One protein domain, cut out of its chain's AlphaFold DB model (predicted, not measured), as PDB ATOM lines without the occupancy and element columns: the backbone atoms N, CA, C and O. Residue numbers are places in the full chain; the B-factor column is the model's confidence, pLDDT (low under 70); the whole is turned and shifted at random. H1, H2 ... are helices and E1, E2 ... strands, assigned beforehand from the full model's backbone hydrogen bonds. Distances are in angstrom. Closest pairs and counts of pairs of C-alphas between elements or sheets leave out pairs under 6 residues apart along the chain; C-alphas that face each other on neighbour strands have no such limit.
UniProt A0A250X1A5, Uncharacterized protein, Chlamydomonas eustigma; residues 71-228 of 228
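Overview. This is residues 71 to 228 of the 228 residues of an uncharacterized protein of Chlamydomonas eustigma (UniProt A0A250X1A5). One twisted sheet of four parallel strands stands in the middle, with H1 across and H3 along one face and H6 along the other; H5 packs on H6. H4 and the long link before it lie towards one end of the long axis, and residues 195 to 200 stick out at the other. The printed part has 158 residues, with six named helices and four named strands in the order H1 E1 H2 H3 H4 E2 H5 E3 H6 E4; the sheet's order is E2 E1 E3 E4. The class is mixed, with under half of the residues in named elements. The whole is compact, radius of gyration of the C-alphas 16.6 A, and spans 56 by 36 by 23 A.

Arrangement. Begin at H1, residues 72 to 82, on the sheet at a height over the sheet of 7.6 A. Next find E1, residues 87 to 92, an inner strand; its parallel neighbours are E2, residues 153 to 157, with N 89 and O 154 within hydrogen-bond range at 2.8 A, and E3, residues 182 to 187, with N 90 and O 182 at 2.8 A. Beside E3 runs E4, residues 222 to 227, a parallel edge strand, with N 183 and O 222 at 2.9 A. H1 lies only just over E4, with 3 C-alphas falling on it, and runs across the strands; the closest C-alphas are those of Arg 73 and Ala 222, 4.7 A apart. H2, residues 95 to 98, only grazes the sheet. H3, residues 109 to 121, is on the same face as H1 and runs along the strands, at 4 degrees to E2 on the local plane; its closest C-alphas to E2 are Glu 118 and Ile 153, 6.6 A. H4, residues 139 to 144, is not on the sheet. H6, residues 202 to 215, is on the opposite face, over E3 and E4. H5, residues 165 to 171, grazes the sheet and touches H6 at a steep tilt of 60 degrees; the closest C-alphas are Leu 166 and Ala 206, 5.5 A. E3, H6, E4 form a strand-helix-strand unit, two parallel neighbours with a helix between, its crossover right-handed. In H1, H3, H4, H5 and H6 every O i to N i+4 pair is within hydrogen-bond range; H2 is too short for one.

Along the chain. Find C-alpha 72 at (-9.341, 26.685, -59.385), where H1 begins, 15.3 A long. E1 measures 16.5 A, H3 18.2 A and H6 19.9 A. E4 ends at C-alpha 227, (-8.014, 33.255, -39.216).

Size, cuts and confidence. The C-alphas farthest apart are Asp 126 and Pro 197, 56.6 A. The printed part has no cut; the links H3 to H4 and E3 to H6 are long. Confidence is under 70 at residues 100 to 107, 124 to 144, 188 to 190 and 192 to 199.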
ATOM      1  N   THR A  71      -8.310  25.231 -55.513       96.38
ATOM      2  CA  THR A  71      -7.604  26.439 -55.940       96.38
ATOM      3  C   THR A  71      -8.064  26.976 -57.294       96.38
ATOM      4  O   THR A  71      -7.552  28.007 -57.725       96.38
ATOM      5  N   LEU A  72      -8.993  26.321 -58.003       97.38
ATOM      6  CA  LEU A  72      -9.341  26.685 -59.385       97.38
ATOM      7  C   LEU A  72      -9.817  28.137 -59.511       97.38
ATOM      8  O   LEU A  72      -9.362  28.873 -60.389       97.38
ATOM      9  N   ARG A  73     -10.694  28.575 -58.603       97.50
ATOM     10  CA  ARG A  73     -11.225  29.948 -58.607       97.50
ATOM     11  C   ARG A  73     -10.161  30.974 -58.229       97.50
ATOM     12  O   ARG A  73     -10.100  32.031 -58.847       97.50
ATOM     13  N   MET A  74      -9.301  30.642 -57.265       96.94
ATOM     14  CA  MET A  74      -8.186  31.504 -56.867       96.94
ATOM     15  C   MET A  74      -7.182  31.668 -58.013       96.94
ATOM     16  O   MET A  74      -6.786  32.784 -58.328       96.94
ATOM     17  N   ASN A  75      -6.833  30.582 -58.705       96.00
ATOM     18  CA  ASN A  75      -5.940  30.630 -59.861       96.00
ATOM     19  C   ASN A  75      -6.520  31.493 -60.988       96.00
ATOM     20  O   ASN A  75      -5.801  32.312 -61.552       96.00
ATOM     21  N   SER A  76      -7.817  31.356 -61.278       96.06
ATOM     22  CA  SER A  76      -8.508  32.207 -62.255       96.06
ATOM     23  C   SER A  76      -8.479  33.686 -61.846       96.06
ATOM     24  O   SER A  76      -8.134  34.546 -62.652       96.06
ATOM     25  N   PHE A  77      -8.753  33.992 -60.575       96.25
ATOM     26  CA  PHE A  77      -8.653  35.351 -60.037       96.25
ATOM     27  C   PHE A  77      -7.244  35.948 -60.205       96.25
ATOM     28  O   PHE A  77      -7.106  37.045 -60.747       96.25
ATOM     29  N   LEU A  78      -6.200  35.210 -59.813       94.12
ATOM     30  CA  LEU A  78      -4.806  35.647 -59.948       94.12
ATOM     31  C   LEU A  78      -4.395  35.838 -61.416       94.12
ATOM     32  O   LEU A  78      -3.705  36.801 -61.736       94.12
ATOM     33  N   GLN A  79      -4.828  34.950 -62.316       93.56
ATOM     34  CA  GLN A  79      -4.556  35.068 -63.752       93.56
ATOM     35  C   GLN A  79      -5.180  36.328 -64.348       93.56
ATOM     36  O   GLN A  79      -4.523  37.027 -65.112       93.56
ATOM     37  N   ARG A  80      -6.418  36.648 -63.967       93.62
ATOM     38  CA  ARG A  80      -7.109  37.851 -64.442       93.62
ATOM     39  C   ARG A  80      -6.429  39.128 -63.953       93.62
ATOM     40  O   ARG A  80      -6.220  40.038 -64.746       93.62
ATOM     41  N   MET A  81      -5.990  39.163 -62.692       91.62
ATOM     42  CA  MET A  81      -5.153  40.265 -62.195       91.62
ATOM     43  C   MET A  81      -3.838  40.383 -62.968       91.62
ATOM     44  O   MET A  81      -3.461  41.477 -63.367       91.62
ATOM     45  N   ALA A  82      -3.159  39.261 -63.223       88.06
ATOM     46  CA  ALA A  82      -1.916  39.231 -63.994       88.06
ATOM     47  C   ALA A  82      -2.092  39.709 -65.446       88.06
ATOM     48  O   ALA A  82      -1.153  40.241 -66.028       88.06
ATOM     49  N   GLN A  83      -3.288  39.547 -66.014       90.06
ATOM     50  CA  GLN A  83      -3.671  40.058 -67.333       90.06
ATOM     51  C   GLN A  83      -4.104  41.534 -67.306       90.06
ATOM     52  O   GLN A  83      -4.457  42.088 -68.346       90.06
ATOM     53  N   GLY A  84      -4.095  42.175 -66.134       89.75
ATOM     54  CA  GLY A  84      -4.524  43.556 -65.959       89.75
ATOM     55  C   GLY A  84      -6.039  43.744 -66.031       89.75
ATOM     56  O   GLY A  84      -6.489  44.869 -66.236       89.75
ATOM     57  N   GLU A  85      -6.844  42.688 -65.879       93.00
ATOM     58  CA  GLU A  85      -8.298  42.841 -65.808       93.00
ATOM     59  C   GLU A  85      -8.721  43.597 -64.544       93.00
ATOM     60  O   GLU A  85      -8.124  43.448 -63.477       93.00
ATOM     61  N   THR A  86      -9.819  44.351 -64.642       93.81
ATOM     62  CA  THR A  86     -10.467  44.920 -63.461       93.81
ATOM     63  C   THR A  86     -11.037  43.811 -62.585       93.81
ATOM     64  O   THR A  86     -11.867  43.010 -63.034       93.81
ATOM     65  N   VAL A  87     -10.612  43.787 -61.323       95.88
ATOM     66  CA  VAL A  87     -11.090  42.832 -60.324       95.88
ATOM     67  C   VAL A  87     -11.606  43.533 -59.075       95.88
ATOM     68  O   VAL A  87     -11.120  44.591 -58.676       95.88
ATOM     69  N   THR A  88     -12.593  42.918 -58.431       96.75
ATOM     70  CA  THR A  88     -13.163  43.396 -57.169       96.75
ATOM     71  C   THR A  88     -12.955  42.377 -56.057       96.75
ATOM     72  O   THR A  88     -13.340  41.210 -56.177       96.75
ATOM     73  N   ILE A  89     -12.404  42.844 -54.941       96.75
ATOM     74  CA  ILE A  89     -12.184  42.085 -53.713       96.75
ATOM     75  C   ILE A  89     -13.166  42.597 -52.661       96.75
ATOM     76  O   ILE A  89     -13.179  43.787 -52.353       96.75
ATOM     77  N   ALA A  90     -13.979  41.714 -52.087       95.88
ATOM     78  CA  ALA A  90     -14.789  42.035 -50.916       95.88
ATOM     79  C   ALA A  90     -14.161  41.422 -49.665       95.88
ATOM     80  O   ALA A  90     -13.935  40.214 -49.606       95.88
ATOM     81  N   TRP A  91     -13.924  42.252 -48.655       93.94
ATOM     82  CA  TRP A  91     -13.393  41.827 -47.368       93.94
ATOM     83  C   TRP A  91     -14.499  41.804 -46.324       93.94
ATOM     84  O   TRP A  91     -15.066  42.844 -46.003       93.94
ATOM     85  N   GLN A  92     -14.821  40.637 -45.785       92.50
ATOM     86  CA  GLN A  92     -15.752  40.492 -44.675       92.50
ATOM     87  C   GLN A  92     -14.980  40.079 -43.432       92.50
ATOM     88  O   GLN A  92     -14.639  38.912 -43.301       92.50
ATOM     89  N   GLY A  93     -14.743  41.026 -42.526       90.06
ATOM     90  CA  GLY A  93     -14.144  40.743 -41.230       90.06
ATOM     91  C   GLY A  93     -14.793  41.452 -40.047       90.06
ATOM     92  O   GLY A  93     -15.862  42.064 -40.137       90.06
ATOM     93  N   SER A  94     -14.107  41.353 -38.923       87.56
ATOM     94  CA  SER A  94     -14.439  41.907 -37.620       87.56
ATOM     95  C   SER A  94     -13.718  43.245 -37.376       87.56
ATOM     96  O   SER A  94     -13.243  43.914 -38.298       87.56
ATOM     97  N   SER A  95     -13.591  43.648 -36.109       87.25
ATOM     98  CA  SER A  95     -12.785  44.807 -35.705       87.25
ATOM     99  C   SER A  95     -11.309  44.695 -36.101       87.25
ATOM    100  O   SER A  95     -10.661  45.720 -36.315       87.25
ATOM    101  N   VAL A  96     -10.775  43.474 -36.229       87.38
ATOM    102  CA  VAL A  96      -9.376  43.253 -36.630       87.38
ATOM    103  C   VAL A  96      -9.153  43.703 -38.073       87.38
ATOM    104  O   VAL A  96      -8.186  44.404 -38.355       87.38
ATOM    105  N   SER A  97     -10.066  43.375 -38.989       87.12
ATOM    106  CA  SER A  97     -10.030  43.852 -40.380       87.12
ATOM    107  C   SER A  97     -10.522  45.286 -40.579       87.12
ATOM    108  O   SER A  97     -10.250  45.882 -41.621       87.12
ATOM    109  N   LEU A  98     -11.266  45.842 -39.619       84.44
ATOM    110  CA  LEU A  98     -11.798  47.202 -39.726       84.44
ATOM    111  C   LEU A  98     -10.836  48.281 -39.224       84.44
ATOM    112  O   LEU A  98     -10.877  49.383 -39.746       84.44
ATOM    113  N   ALA A  99     -10.021  47.982 -38.211       76.31
ATOM    114  CA  ALA A  99      -9.071  48.943 -37.644       76.31
ATOM    115  C   ALA A  99      -7.778  48.304 -37.134       76.31
ATOM    116  O   ALA A  99      -6.754  48.971 -37.058       76.31
ATOM    117  N   GLY A 100      -7.796  47.019 -36.757       65.06
ATOM    118  CA  GLY A 100      -6.579  46.292 -36.373       65.06
ATOM    119  C   GLY A 100      -5.800  46.893 -35.194       65.06
ATOM    120  O   GLY A 100      -4.641  46.542 -35.008       65.06
ATOM    121  N   GLY A 101      -6.405  47.807 -34.422       61.09
ATOM    122  CA  GLY A 101      -5.725  48.567 -33.367       61.09
ATOM    123  C   GLY A 101      -4.747  49.634 -33.872       61.09
ATOM    124  O   GLY A 101      -3.978  50.155 -33.071       61.09
ATOM    125  N   SER A 102      -4.760  49.949 -35.169       63.72
ATOM    126  CA  SER A 102      -3.925  50.994 -35.757       63.72
ATOM    127  C   SER A 102      -4.501  52.387 -35.486       63.72
ATOM    128  O   SER A 102      -5.712  52.587 -35.565       63.72
ATOM    129  N   GLU A 103      -3.629  53.359 -35.208       60.31
ATOM    130  CA  GLU A 103      -3.992  54.784 -35.141       60.31
ATOM    131  C   GLU A 103      -4.185  55.402 -36.535       60.31
ATOM    132  O   GLU A 103      -4.802  56.460 -36.666       60.31
ATOM    133  N   HIS A 104      -3.686  54.731 -37.578       64.38
ATOM    134  CA  HIS A 104      -3.763  55.181 -38.962       64.38
ATOM    135  C   HIS A 104      -4.505  54.160 -39.838       64.38
ATOM    136  O   HIS A 104      -4.169  52.969 -39.848       64.38
ATOM    137  N   ASP A 105      -5.516  54.633 -40.573       63.81
ATOM    138  CA  ASP A 105      -6.430  53.805 -41.378       63.81
ATOM    139  C   ASP A 105      -5.712  53.002 -42.476       63.81
ATOM    140  O   ASP A 105      -6.171  51.951 -42.911       63.81
ATOM    141  N   ASP A 106      -4.545  53.443 -42.922       64.56
ATOM    142  CA  ASP A 106      -3.758  52.787 -43.962       64.56
ATOM    143  C   ASP A 106      -2.856  51.656 -43.461       64.56
ATOM    144  O   ASP A 106      -2.457  50.788 -44.237       64.56
ATOM    145  N   GLN A 107      -2.517  51.650 -42.174       67.56
ATOM    146  CA  GLN A 107      -1.672  50.622 -41.566       67.56
ATOM    147  C   GLN A 107      -2.478  49.377 -41.166       67.56
ATOM    148  O   GLN A 107      -1.915  48.367 -40.737       67.56
ATOM    149  N   ILE A 108      -3.797  49.402 -41.370       78.69
ATOM    150  CA  ILE A 108      -4.652  48.230 -41.209       78.69
ATOM    151  C   ILE A 108      -4.215  47.174 -42.227       78.69
ATOM    152  O   ILE A 108      -4.103  47.426 -43.426       78.69
ATOM    153  N   TRP A 109      -3.988  45.952 -41.759       84.44
ATOM    154  CA  TRP A 109      -3.430  44.867 -42.570       84.44
ATOM    155  C   TRP A 109      -4.232  44.551 -43.848       84.44
ATOM    156  O   TRP A 109      -3.653  44.131 -44.847       84.44
ATOM    157  N   VAL A 110      -5.547  44.798 -43.855       87.81
ATOM    158  CA  VAL A 110      -6.401  44.678 -45.051       87.81
ATOM    159  C   VAL A 110      -5.936  45.629 -46.158       87.81
ATOM    160  O   VAL A 110      -5.785  45.219 -47.312       87.81
ATOM    161  N   HIS A 111      -5.646  46.879 -45.800       84.12
ATOM    162  CA  HIS A 111      -5.107  47.887 -46.708       84.12
ATOM    163  C   HIS A 111      -3.680  47.549 -47.145       84.12
ATOM    164  O   HIS A 111      -3.345  47.690 -48.320       84.12
ATOM    165  N   GLN A 112      -2.868  46.981 -46.253       83.19
ATOM    166  CA  GLN A 112      -1.520  46.510 -46.592       83.19
ATOM    167  C   GLN A 112      -1.534  45.366 -47.617       83.19
ATOM    168  O   GLN A 112      -0.713  45.353 -48.536       83.19
ATOM    169  N   ILE A 113      -2.488  44.435 -47.517       87.25
ATOM    170  CA  ILE A 113      -2.679  43.379 -48.524       87.25
ATOM    171  C   ILE A 113      -3.112  43.982 -49.857       87.25
ATOM    172  O   ILE A 113      -2.584  43.597 -50.900       87.25
ATOM    173  N   HIS A 114      -4.046  44.935 -49.844       87.75
ATOM    174  CA  HIS A 114      -4.483  45.605 -51.066       87.75
ATOM    175  C   HIS A 114      -3.336  46.367 -51.735       87.75
ATOM    176  O   HIS A 114      -3.060  46.115 -52.905       87.75
ATOM    177  N   LYS A 115      -2.578  47.173 -50.985       82.31
ATOM    178  CA  LYS A 115      -1.355  47.847 -51.453       82.31
ATOM    179  C   LYS A 115      -0.351  46.854 -52.040       82.31
ATOM    180  O   LYS A 115       0.187  47.090 -53.119       82.31
ATOM    181  N   TRP A 116      -0.116  45.721 -51.373       83.62
ATOM    182  CA  TRP A 116       0.759  44.669 -51.900       83.62
ATOM    183  C   TRP A 116       0.260  44.112 -53.239       83.62
ATOM    184  O   TRP A 116       1.061  43.979 -54.164       83.62
ATOM    185  N   LEU A 117      -1.040  43.840 -53.378       87.25
ATOM    186  CA  LEU A 117      -1.630  43.378 -54.638       87.25
ATOM    187  C   LEU A 117      -1.480  44.420 -55.751       87.25
ATOM    188  O   LEU A 117      -1.114  44.066 -56.870       87.25
ATOM    189  N   GLU A 118      -1.703  45.698 -55.453       84.88
ATOM    190  CA  GLU A 118      -1.543  46.779 -56.428       84.88
ATOM    191  C   GLU A 118      -0.104  46.905 -56.909       84.88
ATOM    192  O   GLU A 118       0.138  46.887 -58.111       84.88
ATOM    193  N   MET A 119       0.863  46.944 -55.992       78.69
ATOM    194  CA  MET A 119       2.286  46.994 -56.350       78.69
ATOM    195  C   MET A 119       2.755  45.735 -57.091       78.69
ATOM    196  O   MET A 119       3.767  45.764 -57.786       78.69
ATOM    197  N   THR A 120       2.033  44.628 -56.927       80.81
ATOM    198  CA  THR A 120       2.353  43.346 -57.552       80.81
ATOM    199  C   THR A 120       1.798  43.223 -58.971       80.81
ATOM    200  O   THR A 120       2.486  42.709 -59.852       80.81
ATOM    201  N   PHE A 121       0.549  43.640 -59.187       82.69
ATOM    202  CA  PHE A 121      -0.195  43.361 -60.420       82.69
ATOM    203  C   PHE A 121      -0.537  44.610 -61.238       82.69
ATOM    204  O   PHE A 121      -0.962  44.475 -62.381       82.69
ATOM    205  N   SER A 122      -0.364  45.816 -60.692       80.62
ATOM    206  CA  SER A 122      -0.634  47.064 -61.414       80.62
ATOM    207  C   SER A 122       0.654  47.713 -61.908       80.62
ATOM    208  O   SER A 122       1.691  47.688 -61.246       80.62
ATOM    209  N   VAL A 123       0.577  48.352 -63.076       70.88
ATOM    210  CA  VAL A 123       1.673  49.168 -63.607       70.88
ATOM    211  C   VAL A 123       1.597  50.547 -62.966       70.88
ATOM    212  O   VAL A 123       0.933  51.452 -63.469       70.88
ATOM    213  N   CYS A 124       2.247  50.707 -61.821       65.06
ATOM    214  CA  CYS A 124       2.451  52.022 -61.231       65.06
ATOM    215  C   CYS A 124       3.512  52.750 -62.067       65.06
ATOM    216  O   CYS A 124       4.612  52.225 -62.226       65.06
ATOM    217  N   GLY A 125       3.187  53.915 -62.642       58.94
ATOM    218  CA  GLY A 125       4.145  54.689 -63.445       58.94
ATOM    219  C   GLY A 125       5.466  54.944 -62.703       58.94
ATOM    220  O   GLY A 125       5.495  54.922 -61.473       58.94
ATOM    221  N   ASP A 126       6.548  55.214 -63.443       53.72
ATOM    222  CA  ASP A 126       7.958  55.195 -62.985       53.72
ATOM    223  C   ASP A 126       8.294  56.041 -61.730       53.72
ATOM    224  O   ASP A 126       9.342  55.864 -61.105       53.72
ATOM    225  N   ASN A 127       7.385  56.914 -61.291       50.84
ATOM    226  CA  ASN A 127       7.490  57.666 -60.037       50.84
ATOM    227  C   ASN A 127       7.130  56.846 -58.778       50.84
ATOM    228  O   ASN A 127       7.309  57.333 -57.666       50.84
ATOM    229  N   ALA A 128       6.656  55.604 -58.922       51.06
ATOM    230  CA  ALA A 128       6.329  54.694 -57.816       51.06
ATOM    231  C   ALA A 128       7.557  53.968 -57.220       51.06
ATOM    232  O   ALA A 128       7.423  53.048 -56.413       51.06
ATOM    233  N   THR A 129       8.767  54.372 -57.611       42.81
ATOM    234  CA  THR A 129      10.045  53.694 -57.327       42.81
ATOM    235  C   THR A 129      10.524  53.770 -55.873       42.81
ATOM    236  O   THR A 129      11.604  53.272 -55.565       42.81
ATOM    237  N   SER A 130       9.728  54.308 -54.947       47.28
ATOM    238  CA  SER A 130      10.095  54.352 -53.528       47.28
ATOM    239  C   SER A 130       8.952  54.007 -52.573       47.28
ATOM    240  O   SER A 130       8.962  54.464 -51.437       47.28
ATOM    241  N   HIS A 131       7.972  53.190 -52.965       47.88
ATOM    242  CA  HIS A 131       7.002  52.678 -51.991       47.88
ATOM    243  C   HIS A 131       7.573  51.454 -51.276       47.88
ATOM    244  O   HIS A 131       7.382  50.310 -51.689       47.88
ATOM    245  N   THR A 132       8.279  51.681 -50.168       50.78
ATOM    246  CA  THR A 132       8.429  50.605 -49.185       50.78
ATOM    247  C   THR A 132       7.031  50.246 -48.669       50.78
ATOM    248  O   THR A 132       6.203  51.132 -48.433       50.78
ATOM    249  N   LEU A 133       6.732  48.947 -48.514       52.38
ATOM    250  CA  LEU A 133       5.441  48.483 -47.969       52.38
ATOM    251  C   LEU A 133       5.098  49.220 -46.656       52.38
ATOM    252  O   LEU A 133       3.939  49.539 -46.424       52.38
ATOM    253  N   HIS A 134       6.134  49.575 -45.888       47.28
ATOM    254  CA  HIS A 134       6.087  50.224 -44.579       47.28
ATOM    255  C   HIS A 134       6.191  51.754 -44.577       47.28
ATOM    256  O   HIS A 134       6.262  52.330 -43.496       47.28
ATOM    257  N   GLN A 135       6.244  52.424 -45.730       52.72
ATOM    258  CA  GLN A 135       6.134  53.882 -45.724       52.72
ATOM    259  C   GLN A 135       4.686  54.256 -45.428       52.72
ATOM    260  O   GLN A 135       3.791  53.678 -46.063       52.72
ATOM    261  N   ASP A 136       4.505  55.192 -44.489       54.31
ATOM    262  CA  ASP A 136       3.227  55.837 -44.182       54.31
ATOM    263  C   ASP A 136       2.440  56.074 -45.466       54.31
ATOM    264  O   ASP A 136       3.018  56.422 -46.509       54.31
ATOM    265  N   SER A 137       1.131  55.838 -45.410       58.16
ATOM    266  CA  SER A 137       0.235  56.159 -46.510       58.16
ATOM    267  C   SER A 137       0.567  57.518 -47.067       58.16
ATOM    268  O   SER A 137       0.663  58.529 -46.373       58.16
ATOM    269  N   THR A 138       0.721  57.537 -48.381       62.81
ATOM    270  CA  THR A 138       0.645  58.796 -49.085       62.81
ATOM    271  C   THR A 138      -0.747  59.378 -48.841       62.81
ATOM    272  O   THR A 138      -1.732  58.638 -48.763       62.81
ATOM    273  N   GLU A 139      -0.860  60.706 -48.783       65.44
ATOM    274  CA  GLU A 139      -2.167  61.381 -48.776       65.44
ATOM    275  C   GLU A 139      -3.075  60.873 -49.914       65.44
ATOM    276  O   GLU A 139      -4.297  60.826 -49.783       65.44
ATOM    277  N   GLU A 140      -2.467  60.432 -51.022       66.06
ATOM    278  CA  GLU A 140      -3.150  59.790 -52.141       66.06
ATOM    279  C   GLU A 140      -3.856  58.489 -51.749       66.06
ATOM    280  O   GLU A 140      -5.012  58.307 -52.125       66.06
ATOM    281  N   TYR A 141      -3.214  57.600 -50.981       69.50
ATOM    282  CA  TYR A 141      -3.828  56.343 -50.546       69.50
ATOM    283  C   TYR A 141      -4.992  56.603 -49.591       69.50
ATOM    284  O   TYR A 141      -6.062  56.032 -49.768       69.50
ATOM    285  N   ILE A 142      -4.821  57.520 -48.632       67.50
ATOM    286  CA  ILE A 142      -5.901  57.915 -47.713       67.50
ATOM    287  C   ILE A 142      -7.102  58.448 -48.508       67.50
ATOM    288  O   ILE A 142      -8.250  58.132 -48.203       67.50
ATOM    289  N   ARG A 143      -6.847  59.245 -49.552       64.88
ATOM    290  CA  ARG A 143      -7.904  59.866 -50.357       64.88
ATOM    291  C   ARG A 143      -8.574  58.902 -51.332       64.88
ATOM    292  O   ARG A 143      -9.779  59.002 -51.548       64.88
ATOM    293  N   THR A 144      -7.802  58.039 -51.984       65.00
ATOM    294  CA  THR A 144      -8.281  57.231 -53.117       65.00
ATOM    295  C   THR A 144      -8.515  55.772 -52.764       65.00
ATOM    296  O   THR A 144      -9.210  55.081 -53.500       65.00
ATOM    297  N   GLY A 145      -7.946  55.291 -51.659       71.75
ATOM    298  CA  GLY A 145      -7.853  53.869 -51.348       71.75
ATOM    299  C   GLY A 145      -6.888  53.108 -52.260       71.75
ATOM    300  O   GLY A 145      -6.829  51.888 -52.163       71.75
ATOM    301  N   HIS A 146      -6.147  53.798 -53.134       74.12
ATOM    302  CA  HIS A 146      -5.256  53.210 -54.126       74.12
ATOM    303  C   HIS A 146      -3.844  53.786 -54.000       74.12
ATOM    304  O   HIS A 146      -3.627  54.982 -53.820       74.12
ATOM    305  N   THR A 147      -2.851  52.918 -54.134       72.06
ATOM    306  CA  THR A 147      -1.429  53.282 -54.227       72.06
ATOM    307  C   THR A 147      -1.084  53.721 -55.651       72.06
ATOM    308  O   THR A 147      -0.104  54.425 -55.875       72.06
ATOM    309  N   CYS A 148      -1.901  53.308 -56.624       71.88
ATOM    310  CA  CYS A 148      -1.730  53.592 -58.040       71.88
ATOM    311  C   CYS A 148      -3.027  54.121 -58.649       71.88
ATOM    312  O   CYS A 148      -4.060  53.462 -58.586       71.88
ATOM    313  N   THR A 149      -2.959  55.268 -59.324       70.00
ATOM    314  CA  THR A 149      -4.106  55.858 -60.036       70.00
ATOM    315  C   THR A 149      -4.609  54.998 -61.198       70.00
ATOM    316  O   THR A 149      -5.767  55.120 -61.583       70.00
ATOM    317  N   ALA A 150      -3.763  54.121 -61.744       74.69
ATOM    318  CA  ALA A 150      -4.108  53.162 -62.795       74.69
ATOM    319  C   ALA A 150      -4.403  51.749 -62.250       74.69
ATOM    320  O   ALA A 150      -4.382  50.784 -63.012       74.69
ATOM    321  N   SER A 151      -4.622  51.603 -60.937       84.12
ATOM    322  CA  SER A 151      -4.949  50.309 -60.339       84.12
ATOM    323  C   SER A 151      -6.279  49.777 -60.866       84.12
ATOM    324  O   SER A 151      -7.308  50.448 -60.817       84.12
ATOM    325  N   ASN A 152      -6.258  48.523 -61.312       90.19
ATOM    326  CA  ASN A 152      -7.447  47.784 -61.733       90.19
ATOM    327  C   ASN A 152      -8.017  46.915 -60.594       90.19
ATOM    328  O   ASN A 152      -8.859  46.050 -60.833       90.19
ATOM    329  N   ILE A 153      -7.561  47.122 -59.353       92.00
ATOM    330  CA  ILE A 153      -7.919  46.301 -58.194       92.00
ATOM    331  C   ILE A 153      -8.746  47.128 -57.217       92.00
ATOM    332  O   ILE A 153      -8.216  47.980 -56.507       92.00
ATOM    333  N   THR A 154     -10.036  46.820 -57.118       91.94
ATOM    334  CA  THR A 154     -10.950  47.485 -56.182       91.94
ATOM    335  C   THR A 154     -11.105  46.664 -54.908       91.94
ATOM    336  O   THR A 154     -11.519  45.505 -54.965       91.94
ATOM    337  N   LEU A 155     -10.840  47.268 -53.748       91.81
ATOM    338  CA  LEU A 155     -11.119  46.685 -52.435       91.81
ATOM    339  C   LEU A 155     -12.408  47.277 -51.847       91.81
ATOM    340  O   LEU A 155     -12.574  48.490 -51.767       91.81
ATOM    341  N   ILE A 156     -13.300  46.411 -51.370       91.69
ATOM    342  CA  ILE A 156     -14.505  46.788 -50.628       91.69
ATOM    343  C   ILE A 156     -14.415  46.176 -49.234       91.69
ATOM    344  O   ILE A 156     -14.668  44.983 -49.053       91.69
ATOM    345  N   ASN A 157     -14.069  46.996 -48.240       90.56
ATOM    346  CA  ASN A 157     -14.031  46.568 -46.846       90.56
ATOM    347  C   ASN A 157     -15.446  46.602 -46.240       90.56
ATOM    348  O   ASN A 157     -16.020  47.661 -45.999       90.56
ATOM    349  N   LEU A 158     -16.030  45.423 -46.023       91.69
ATOM    350  CA  LEU A 158     -17.349  45.220 -45.416       91.69
ATOM    351  C   LEU A 158     -17.255  44.862 -43.926       91.69
ATOM    352  O   LEU A 158     -18.258  44.428 -43.346       91.69
ATOM    353  N   SER A 159     -16.076  45.019 -43.324       89.19
ATOM    354  CA  SER A 159     -15.820  44.627 -41.941       89.19
ATOM    355  C   SER A 159     -16.625  45.452 -40.940       89.19
ATOM    356  O   SER A 159     -17.001  46.600 -41.198       89.19
ATOM    357  N   VAL A 160     -16.936  44.850 -39.793       87.62
ATOM    358  CA  VAL A 160     -17.753  45.475 -38.746       87.62
ATOM    359  C   VAL A 160     -17.141  45.213 -37.374       87.62
ATOM    360  O   VAL A 160     -16.735  44.099 -37.062       87.62
ATOM    361  N   TYR A 161     -17.101  46.242 -36.523       86.12
ATOM    362  CA  TYR A 161     -16.625  46.098 -35.148       86.12
ATOM    363  C   TYR A 161     -17.389  45.007 -34.394       86.12
ATOM    364  O   TYR A 161     -18.619  44.981 -34.424       86.12
ATOM    365  N   ALA A 162     -16.642  44.151 -33.686       83.69
ATOM    366  CA  ALA A 162     -17.181  43.107 -32.813       83.69
ATOM    367  C   ALA A 162     -18.248  42.214 -33.485       83.69
ATOM    368  O   ALA A 162     -19.193  41.764 -32.833       83.69
ATOM    369  N   SER A 163     -18.135  41.977 -34.799       85.50
ATOM    370  CA  SER A 163     -19.065  41.108 -35.517       85.50
ATOM    371  C   SER A 163     -18.632  39.650 -35.501       85.50
ATOM    372  O   SER A 163     -17.483  39.329 -35.783       85.50
ATOM    373  N   GLN A 164     -19.607  38.782 -35.263       87.69
ATOM    374  CA  GLN A 164     -19.505  37.328 -35.375       87.69
ATOM    375  C   GLN A 164     -20.078  36.840 -36.707       87.69
ATOM    376  O   GLN A 164     -20.887  37.540 -37.329       87.69
ATOM    377  N   LEU A 165     -19.769  35.603 -37.100       88.38
ATOM    378  CA  LEU A 165     -20.289  34.997 -38.335       88.38
ATOM    379  C   LEU A 165     -21.816  35.050 -38.454       88.38
ATOM    380  O   LEU A 165     -22.347  35.320 -39.528       88.38
ATOM    381  N   LEU A 166     -22.536  34.843 -37.347       88.38
ATOM    382  CA  LEU A 166     -24.000  34.948 -37.315       88.38
ATOM    383  C   LEU A 166     -24.491  36.339 -37.723       88.38
ATOM    384  O   LEU A 166     -25.459  36.470 -38.471       88.38
ATOM    385  N   PHE A 167     -23.813  37.385 -37.253       89.06
ATOM    386  CA  PHE A 167     -24.131  38.752 -37.644       89.06
ATOM    387  C   PHE A 167     -23.785  38.999 -39.115       89.06
ATOM    388  O   PHE A 167     -24.561  39.637 -39.832       89.06
ATOM    389  N   MET A 168     -22.640  38.496 -39.583       88.38
ATOM    390  CA  MET A 168     -22.218  38.678 -40.972       88.38
ATOM    391  C   MET A 168     -23.181  38.002 -41.953       88.38
ATOM    392  O   MET A 168     -23.588  38.627 -42.936       88.38
ATOM    393  N   GLU A 169     -23.611  36.773 -41.654       90.62
ATOM    394  CA  GLU A 169     -24.595  36.033 -42.448       90.62
ATOM    395  C   GLU A 169     -25.921  36.792 -42.532       90.62
ATOM    396  O   GLU A 169     -26.397  37.082 -43.632       90.62
ATOM    397  N   ALA A 170     -26.463  37.209 -41.387       88.44
ATOM    398  CA  ALA A 170     -27.775  37.842 -41.329       88.44
ATOM    399  C   ALA A 170     -27.790  39.269 -41.908       88.44
ATOM    400  O   ALA A 170     -28.747  39.668 -42.575       88.44
ATOM    401  N   CYS A 171     -26.750  40.068 -41.646       85.62
ATOM    402  CA  CYS A 171     -26.788  41.515 -41.879       85.62
ATOM    403  C   CYS A 171     -25.822  42.022 -42.961       85.62
ATOM    404  O   CYS A 171     -25.959  43.176 -43.381       85.62
ATOM    405  N   LYS A 172     -24.848  41.223 -43.415       85.00
ATOM    406  CA  LYS A 172     -23.797  41.690 -44.343       85.00
ATOM    407  C   LYS A 172     -23.645  40.848 -45.601       85.00
ATOM    408  O   LYS A 172     -23.129  41.365 -46.589       85.00
ATOM    409  N   LEU A 173     -24.166  39.624 -45.629       83.38
ATOM    410  CA  LEU A 173     -24.081  38.753 -46.802       83.38
ATOM    411  C   LEU A 173     -24.656  39.409 -48.069       83.38
ATOM    412  O   LEU A 173     -24.026  39.391 -49.120       83.38
ATOM    413  N   TYR A 174     -25.794  40.095 -47.957       81.81
ATOM    414  CA  TYR A 174     -26.427  40.793 -49.085       81.81
ATOM    415  C   TYR A 174     -25.709  42.087 -49.515       81.81
ATOM    416  O   TYR A 174     -26.095  42.700 -50.510       81.81
ATOM    417  N   LYS A 175     -24.697  42.537 -48.760       90.25
ATOM    418  CA  LYS A 175     -23.843  43.676 -49.126       90.25
ATOM    419  C   LYS A 175     -22.666  43.258 -50.007       90.25
ATOM    420  O   LYS A 175     -22.010  44.136 -50.560       90.25
ATOM    421  N   VAL A 176     -22.409  41.956 -50.159       94.12
ATOM    422  CA  VAL A 176     -21.408  41.458 -51.109       94.12
ATOM    423  C   VAL A 176     -21.872  41.788 -52.530       94.12
ATOM    424  O   VAL A 176     -22.989  41.417 -52.907       94.12
ATOM    425  N   PRO A 177     -21.054  42.480 -53.341       94.88
ATOM    426  CA  PRO A 177     -21.413  42.774 -54.721       94.88
ATOM    427  C   PRO A 177     -21.653  41.496 -55.529       94.88
ATOM    428  O   PRO A 177     -20.913  40.522 -55.415       94.88
ATOM    429  N   ARG A 178     -22.644  41.517 -56.429       94.56
ATOM    430  CA  ARG A 178     -22.918  40.376 -57.326       94.56
ATOM    431  C   ARG A 178     -21.762  40.065 -58.282       94.56
ATOM    432  O   ARG A 178     -21.628  38.929 -58.726       94.56
ATOM    433  N   HIS A 179     -20.947  41.068 -58.596       95.12
ATOM    434  CA  HIS A 179     -19.805  40.967 -59.504       95.12
ATOM    435  C   HIS A 179     -18.472  41.049 -58.752       95.12
ATOM    436  O   HIS A 179     -17.572  41.768 -59.162       95.12
ATOM    437  N   VAL A 180     -18.362  40.331 -57.636       97.25
ATOM    438  CA  VAL A 180     -17.109  40.184 -56.890       97.25
ATOM    439  C   VAL A 180     -16.267  39.032 -57.453       97.25
ATOM    440  O   VAL A 180     -16.821  38.047 -57.946       97.25
ATOM    441  N   ASP A 181     -14.941  39.149 -57.377       98.12
ATOM    442  CA  ASP A 181     -13.979  38.161 -57.886       98.12
ATOM    443  C   ASP A 181     -13.290  37.362 -56.784       98.12
ATOM    444  O   ASP A 181     -13.009  36.175 -56.952       98.12
ATOM    445  N   LEU A 182     -13.061  38.009 -55.647       98.06
ATOM    446  CA  LEU A 182     -12.541  37.394 -54.438       98.06
ATOM    447  C   LEU A 182     -13.366  37.873 -53.249       98.06
ATOM    448  O   LEU A 182     -13.559  39.074 -53.063       98.06
ATOM    449  N   VAL A 183     -13.814  36.937 -52.422       97.25
ATOM    450  CA  VAL A 183     -14.365  37.243 -51.103       97.25
ATOM    451  C   VAL A 183     -13.428  36.687 -50.047       97.25
ATOM    452  O   VAL A 183     -13.159  35.485 -50.024       97.25
ATOM    453  N   VAL A 184     -12.940  37.561 -49.177       95.69
ATOM    454  CA  VAL A 184     -12.168  37.172 -48.002       95.69
ATOM    455  C   VAL A 184     -13.107  37.143 -46.807       95.69
ATOM    456  O   VAL A 184     -13.732  38.152 -46.489       95.69
ATOM    457  N   LEU A 185     -13.235  35.976 -46.187       93.69
ATOM    458  CA  LEU A 185     -13.953  35.775 -44.937       93.69
ATOM    459  C   LEU A 185     -12.925  35.730 -43.815       93.69
ATOM    460  O   LEU A 185     -12.190  34.754 -43.682       93.69
ATOM    461  N   GLU A 186     -12.865  36.795 -43.034       90.44
ATOM    462  CA  GLU A 186     -12.022  36.878 -41.857       90.44
ATOM    463  C   GLU A 186     -12.813  36.472 -40.617       90.44
ATOM    464  O   GLU A 186     -13.863  37.041 -40.307       90.44
ATOM    465  N   GLN A 187     -12.291  35.460 -39.932       78.75
ATOM    466  CA  GLN A 187     -12.716  35.050 -38.606       78.75
ATOM    467  C   GLN A 187     -11.615  35.430 -37.621       78.75
ATOM    468  O   GLN A 187     -10.488  34.947 -37.691       78.75
ATOM    469  N   ALA A 188     -11.960  36.318 -36.699       64.06
ATOM    470  CA  ALA A 188     -11.152  36.594 -35.524       64.06
ATOM    471  C   ALA A 188     -11.604  35.670 -34.390       64.06
ATOM    472  O   ALA A 188     -12.664  35.041 -34.447       64.06
ATOM    473  N   VAL A 189     -10.891  35.752 -33.267       66.44
ATOM    474  CA  VAL A 189     -11.268  35.288 -31.911       66.44
ATOM    475  C   VAL A 189     -12.678  35.677 -31.401       66.44
ATOM    476  O   VAL A 189     -13.003  35.421 -30.245       66.44
ATOM    477  N   SER A 190     -13.530  36.308 -32.216       66.25
ATOM    478  CA  SER A 190     -14.865  36.786 -31.830       66.25
ATOM    479  C   SER A 190     -15.932  35.689 -31.767       66.25
ATOM    480  O   SER A 190     -16.942  35.872 -31.081       66.25
ATOM    481  N   ASP A 191     -15.752  34.574 -32.481       72.81
ATOM    482  CA  ASP A 191     -16.681  33.445 -32.405       72.81
ATOM    483  C   ASP A 191     -16.341  32.563 -31.196       72.81
ATOM    484  O   ASP A 191     -15.234  32.040 -31.066       72.81
ATOM    485  N   GLU A 192     -17.304  32.390 -30.286       69.06
ATOM    486  CA  GLU A 192     -17.095  31.570 -29.093       69.06
ATOM    487  C   GLU A 192     -16.837  30.098 -29.481       69.06
ATOM    488  O   GLU A 192     -17.585  29.519 -30.284       69.06
ATOM    489  N   PRO A 193     -15.816  29.440 -28.892       64.75
ATOM    490  CA  PRO A 193     -15.557  28.025 -29.110       64.75
ATOM    491  C   PRO A 193     -16.629  27.198 -28.389       64.75
ATOM    492  O   PRO A 193     -16.445  26.718 -27.272       64.75
ATOM    493  N   TYR A 194     -17.798  27.040 -29.006       60.16
ATOM    494  CA  TYR A 194     -18.874  26.261 -28.407       60.16
ATOM    495  C   TYR A 194     -18.548  24.762 -28.402       60.16
ATOM    496  O   TYR A 194     -18.369  24.149 -29.455       60.16
ATOM    497  N   PHE A 195     -18.614  24.144 -27.215       60.81
ATOM    498  CA  PHE A 195     -18.586  22.689 -26.973       60.81
ATOM    499  C   PHE A 195     -19.871  21.964 -27.432       60.81
ATOM    500  O   PHE A 195     -20.302  20.974 -26.841       60.81
ATOM    501  N   LEU A 196     -20.529  22.472 -28.473       60.84
ATOM    502  CA  LEU A 196     -21.664  21.805 -29.098       60.84
ATOM    503  C   LEU A 196     -21.161  20.701 -30.040       60.84
ATOM    504  O   LEU A 196     -20.024  20.768 -30.517       60.84
ATOM    505  N   PRO A 197     -21.995  19.693 -30.370       68.06
ATOM    506  CA  PRO A 197     -21.661  18.740 -31.420       68.06
ATOM    507  C   PRO A 197     -21.209  19.491 -32.676       68.06
ATOM    508  O   PRO A 197     -21.884  20.431 -33.098       68.06
ATOM    509  N   MET A 198     -20.085  19.070 -33.264       64.88
ATOM    510  CA  MET A 198     -19.320  19.809 -34.282       64.88
ATOM    511  C   MET A 198     -20.160  20.377 -35.446       64.88
ATOM    512  O   MET A 198     -19.793  21.396 -36.020       64.88
ATOM    513  N   PHE A 199     -21.303  19.769 -35.775       68.69
ATOM    514  CA  PHE A 199     -22.182  20.167 -36.885       68.69
ATOM    515  C   PHE A 199     -23.449  20.936 -36.477       68.69
ATOM    516  O   PHE A 199     -24.279  21.244 -37.326       68.69
ATOM    517  N   LYS A 200     -23.637  21.235 -35.187       78.25
ATOM    518  CA  LYS A 200     -24.819  21.952 -34.673       78.25
ATOM    519  C   LYS A 200     -24.511  23.360 -34.165       78.25
ATOM    520  O   LYS A 200     -25.414  24.035 -33.683       78.25
ATOM    521  N   SER A 201     -23.257  23.806 -34.259       83.06
ATOM    522  CA  SER A 201     -22.891  25.171 -33.881       83.06
ATOM    523  C   SER A 201     -23.568  26.183 -34.820       83.06
ATOM    524  O   SER A 201     -23.420  26.059 -36.041       83.06
ATOM    525  N   PRO A 202     -24.281  27.195 -34.289       85.06
ATOM    526  CA  PRO A 202     -24.945  28.198 -35.116       85.06
ATOM    527  C   PRO A 202     -23.946  29.022 -35.945       85.06
ATOM    528  O   PRO A 202     -24.249  29.351 -37.087       85.06
ATOM    529  N   HIS A 203     -22.730  29.258 -35.440       85.25
ATOM    530  CA  HIS A 203     -21.656  29.937 -36.179       85.25
ATOM    531  C   HIS A 203     -21.185  29.115 -37.382       85.25
ATOM    532  O   HIS A 203     -21.052  29.640 -38.482       85.25
ATOM    533  N   ARG A 204     -21.023  27.795 -37.214       85.31
ATOM    534  CA  ARG A 204     -20.646  26.905 -38.325       85.31
ATOM    535  C   ARG A 204     -21.728  26.833 -39.395       85.31
ATOM    536  O   ARG A 204     -21.411  26.857 -40.579       85.31
ATOM    537  N   LEU A 205     -22.997  26.783 -38.988       88.50
ATOM    538  CA  LEU A 205     -24.120  26.826 -39.924       88.50
ATOM    539  C   LEU A 205     -24.193  28.171 -40.661       88.50
ATOM    540  O   LEU A 205     -24.483  28.187 -41.855       88.50
ATOM    541  N   ALA A 206     -23.908  29.283 -39.977       90.25
ATOM    542  CA  ALA A 206     -23.817  30.599 -40.604       90.25
ATOM    543  C   ALA A 206     -22.691  30.638 -41.647       90.25
ATOM    544  O   ALA A 206     -22.945  30.984 -42.800       90.25
ATOM    545  N   LEU A 207     -21.486  30.178 -41.294       90.38
ATOM    546  CA  LEU A 207     -20.359  30.075 -42.222       90.38
ATOM    547  C   LEU A 207     -20.694  29.213 -43.443       90.38
ATOM    548  O   LEU A 207     -20.443  29.618 -44.576       90.38
ATOM    549  N   GLU A 208     -21.296  28.042 -43.232       91.56
ATOM    550  CA  GLU A 208     -21.700  27.153 -44.320       91.56
ATOM    551  C   GLU A 208     -22.675  27.850 -45.280       91.56
ATOM    552  O   GLU A 208     -22.489  27.797 -46.498       91.56
ATOM    553  N   ARG A 209     -23.704  28.526 -44.753       93.62
ATOM    554  CA  ARG A 209     -24.679  29.267 -45.570       93.62
ATOM    555  C   ARG A 209     -24.031  30.413 -46.328       93.62
ATOM    556  O   ARG A 209     -24.323  30.579 -47.512       93.62
ATOM    557  N   MET A 210     -23.137  31.157 -45.678       93.69
ATOM    558  CA  MET A 210     -22.370  32.222 -46.319       93.69
ATOM    559  C   MET A 210     -21.543  31.663 -47.473       93.69
ATOM    560  O   MET A 210     -21.724  32.106 -48.604       93.69
ATOM    561  N   ILE A 211     -20.712  30.645 -47.236       94.12
ATOM    562  CA  ILE A 211     -19.883  30.029 -48.281       94.12
ATOM    563  C   ILE A 211     -20.761  29.516 -49.425       94.12
ATOM    564  O   ILE A 211     -20.510  29.853 -50.581       94.12
ATOM    565  N   ARG A 212     -21.834  28.767 -49.136       95.25
ATOM    566  CA  ARG A 212     -22.771  28.287 -50.167       95.25
ATOM    567  C   ARG A 212     -23.328  29.442 -50.998       95.25
ATOM    568  O   ARG A 212     -23.328  29.348 -52.221       95.25
ATOM    569  N   HIS A 213     -23.763  30.529 -50.362       95.12
ATOM    570  CA  HIS A 213     -24.254  31.708 -51.069       95.12
ATOM    571  C   HIS A 213     -23.172  32.327 -51.965       95.12
ATOM    572  O   HIS A 213     -23.404  32.522 -53.158       95.12
ATOM    573  N   LEU A 214     -21.973  32.568 -51.430       95.94
ATOM    574  CA  LEU A 214     -20.853  33.149 -52.176       95.94
ATOM    575  C   LEU A 214     -20.477  32.305 -53.397       95.94
ATOM    576  O   LEU A 214     -20.237  32.836 -54.481       95.94
ATOM    577  N   LEU A 215     -20.491  30.980 -53.250       95.56
ATOM    578  CA  LEU A 215     -20.157  30.065 -54.336       95.56
ATOM    579  C   LEU A 215     -21.185  30.076 -55.477       95.56
ATOM    580  O   LEU A 215     -20.822  29.678 -56.590       95.56
ATOM    581  N   THR A 216     -22.410  30.554 -55.219       96.06
ATOM    582  CA  THR A 216     -23.490  30.729 -56.211       96.06
ATOM    583  C   THR A 216     -23.495  32.097 -56.894       96.06
ATOM    584  O   THR A 216     -24.310  32.320 -57.790       96.06
ATOM    585  N   LEU A 217     -22.612  33.022 -56.501       96.56
ATOM    586  CA  LEU A 217     -22.569  34.344 -57.124       96.56
ATOM    587  C   LEU A 217     -22.189  34.246 -58.616       96.56
ATOM    588  O   LEU A 217     -21.368  33.398 -58.978       96.56
ATOM    589  N   PRO A 218     -22.733  35.126 -59.484       96.06
ATOM    590  CA  PRO A 218     -22.595  35.021 -60.943       96.06
ATOM    591  C   PRO A 218     -21.158  35.002 -61.462       96.06
ATOM    592  O   PRO A 218     -20.875  34.392 -62.486       96.06
ATOM    593  N   ARG A 219     -20.247  35.693 -60.770       95.38
ATOM    594  CA  ARG A 219     -18.829  35.751 -61.141       95.38
ATOM    595  C   ARG A 219     -17.992  34.595 -60.595       95.38
ATOM    596  O   ARG A 219     -16.792  34.567 -60.835       95.38
ATOM    597  N   HIS A 220     -18.622  33.642 -59.906       96.50
ATOM    598  CA  HIS A 220     -17.971  32.486 -59.291       96.50
ATOM    599  C   HIS A 220     -16.705  32.874 -58.513       96.50
ATOM    600  O   HIS A 220     -15.625  32.355 -58.810       96.50
ATOM    601  N   PRO A 221     -16.820  33.780 -57.524       98.00
ATOM    602  CA  PRO A 221     -15.660  34.321 -56.842       98.00
ATOM    603  C   PRO A 221     -14.840  33.223 -56.174       98.00
ATOM    604  O   PRO A 221     -15.378  32.203 -55.711       98.00
ATOM    605  N   ALA A 222     -13.536  33.468 -56.093       98.19
ATOM    606  CA  ALA A 222     -12.684  32.791 -55.134       98.19
ATOM    607  C   ALA A 222     -13.145  33.149 -53.715       98.19
ATOM    608  O   ALA A 222     -13.590  34.268 -53.458       98.19
ATOM    609  N   VAL A 223     -13.042  32.196 -52.793       96.75
ATOM    610  CA  VAL A 223     -13.324  32.424 -51.375       96.75
ATOM    611  C   VAL A 223     -12.070  32.066 -50.598       96.75
ATOM    612  O   VAL A 223     -11.584  30.942 -50.706       96.75
ATOM    613  N   LEU A 224     -11.539  33.028 -49.849       95.75
ATOM    614  CA  LEU A 224     -10.395  32.843 -48.964       95.75
ATOM    615  C   LEU A 224     -10.865  33.002 -47.524       95.75
ATOM    616  O   LEU A 224     -11.520  33.987 -47.201       95.75
ATOM    617  N   MET A 225     -10.522  32.047 -46.668       93.31
ATOM    618  CA  MET A 225     -10.724  32.178 -45.230       93.31
ATOM    619  C   MET A 225      -9.423  32.632 -44.577       93.31
ATOM    620  O   MET A 225      -8.365  32.077 -44.877       93.31
ATOM    621  N   VAL A 226      -9.512  33.630 -43.704       91.44
ATOM    622  CA  VAL A 226      -8.384  34.121 -42.910       91.44
ATOM    623  C   VAL A 226      -8.757  34.022 -41.440       91.44
ATOM    624  O   VAL A 226      -9.789  34.542 -41.033       91.44
ATOM    625  N   GLU A 227      -7.907  33.354 -40.672       87.19
ATOM    626  CA  GLU A 227      -8.014  33.255 -39.216       87.19
ATOM    627  C   GLU A 227      -6.970  34.204 -38.618       87.19
ATOM    628  O   GLU A 227      -5.788  34.090 -38.970       87.19
ATOM    629  N   THR A 228      -7.400  35.154 -37.781       76.69
ATOM    630  CA  THR A 228      -6.516  36.152 -37.143       76.69
ATOM    631  C   THR A 228      -6.407  35.998 -35.634       76.69
ATOM    632  O   THR A 228      -7.410  35.619 -34.983       76.69
TER     633      THR A 228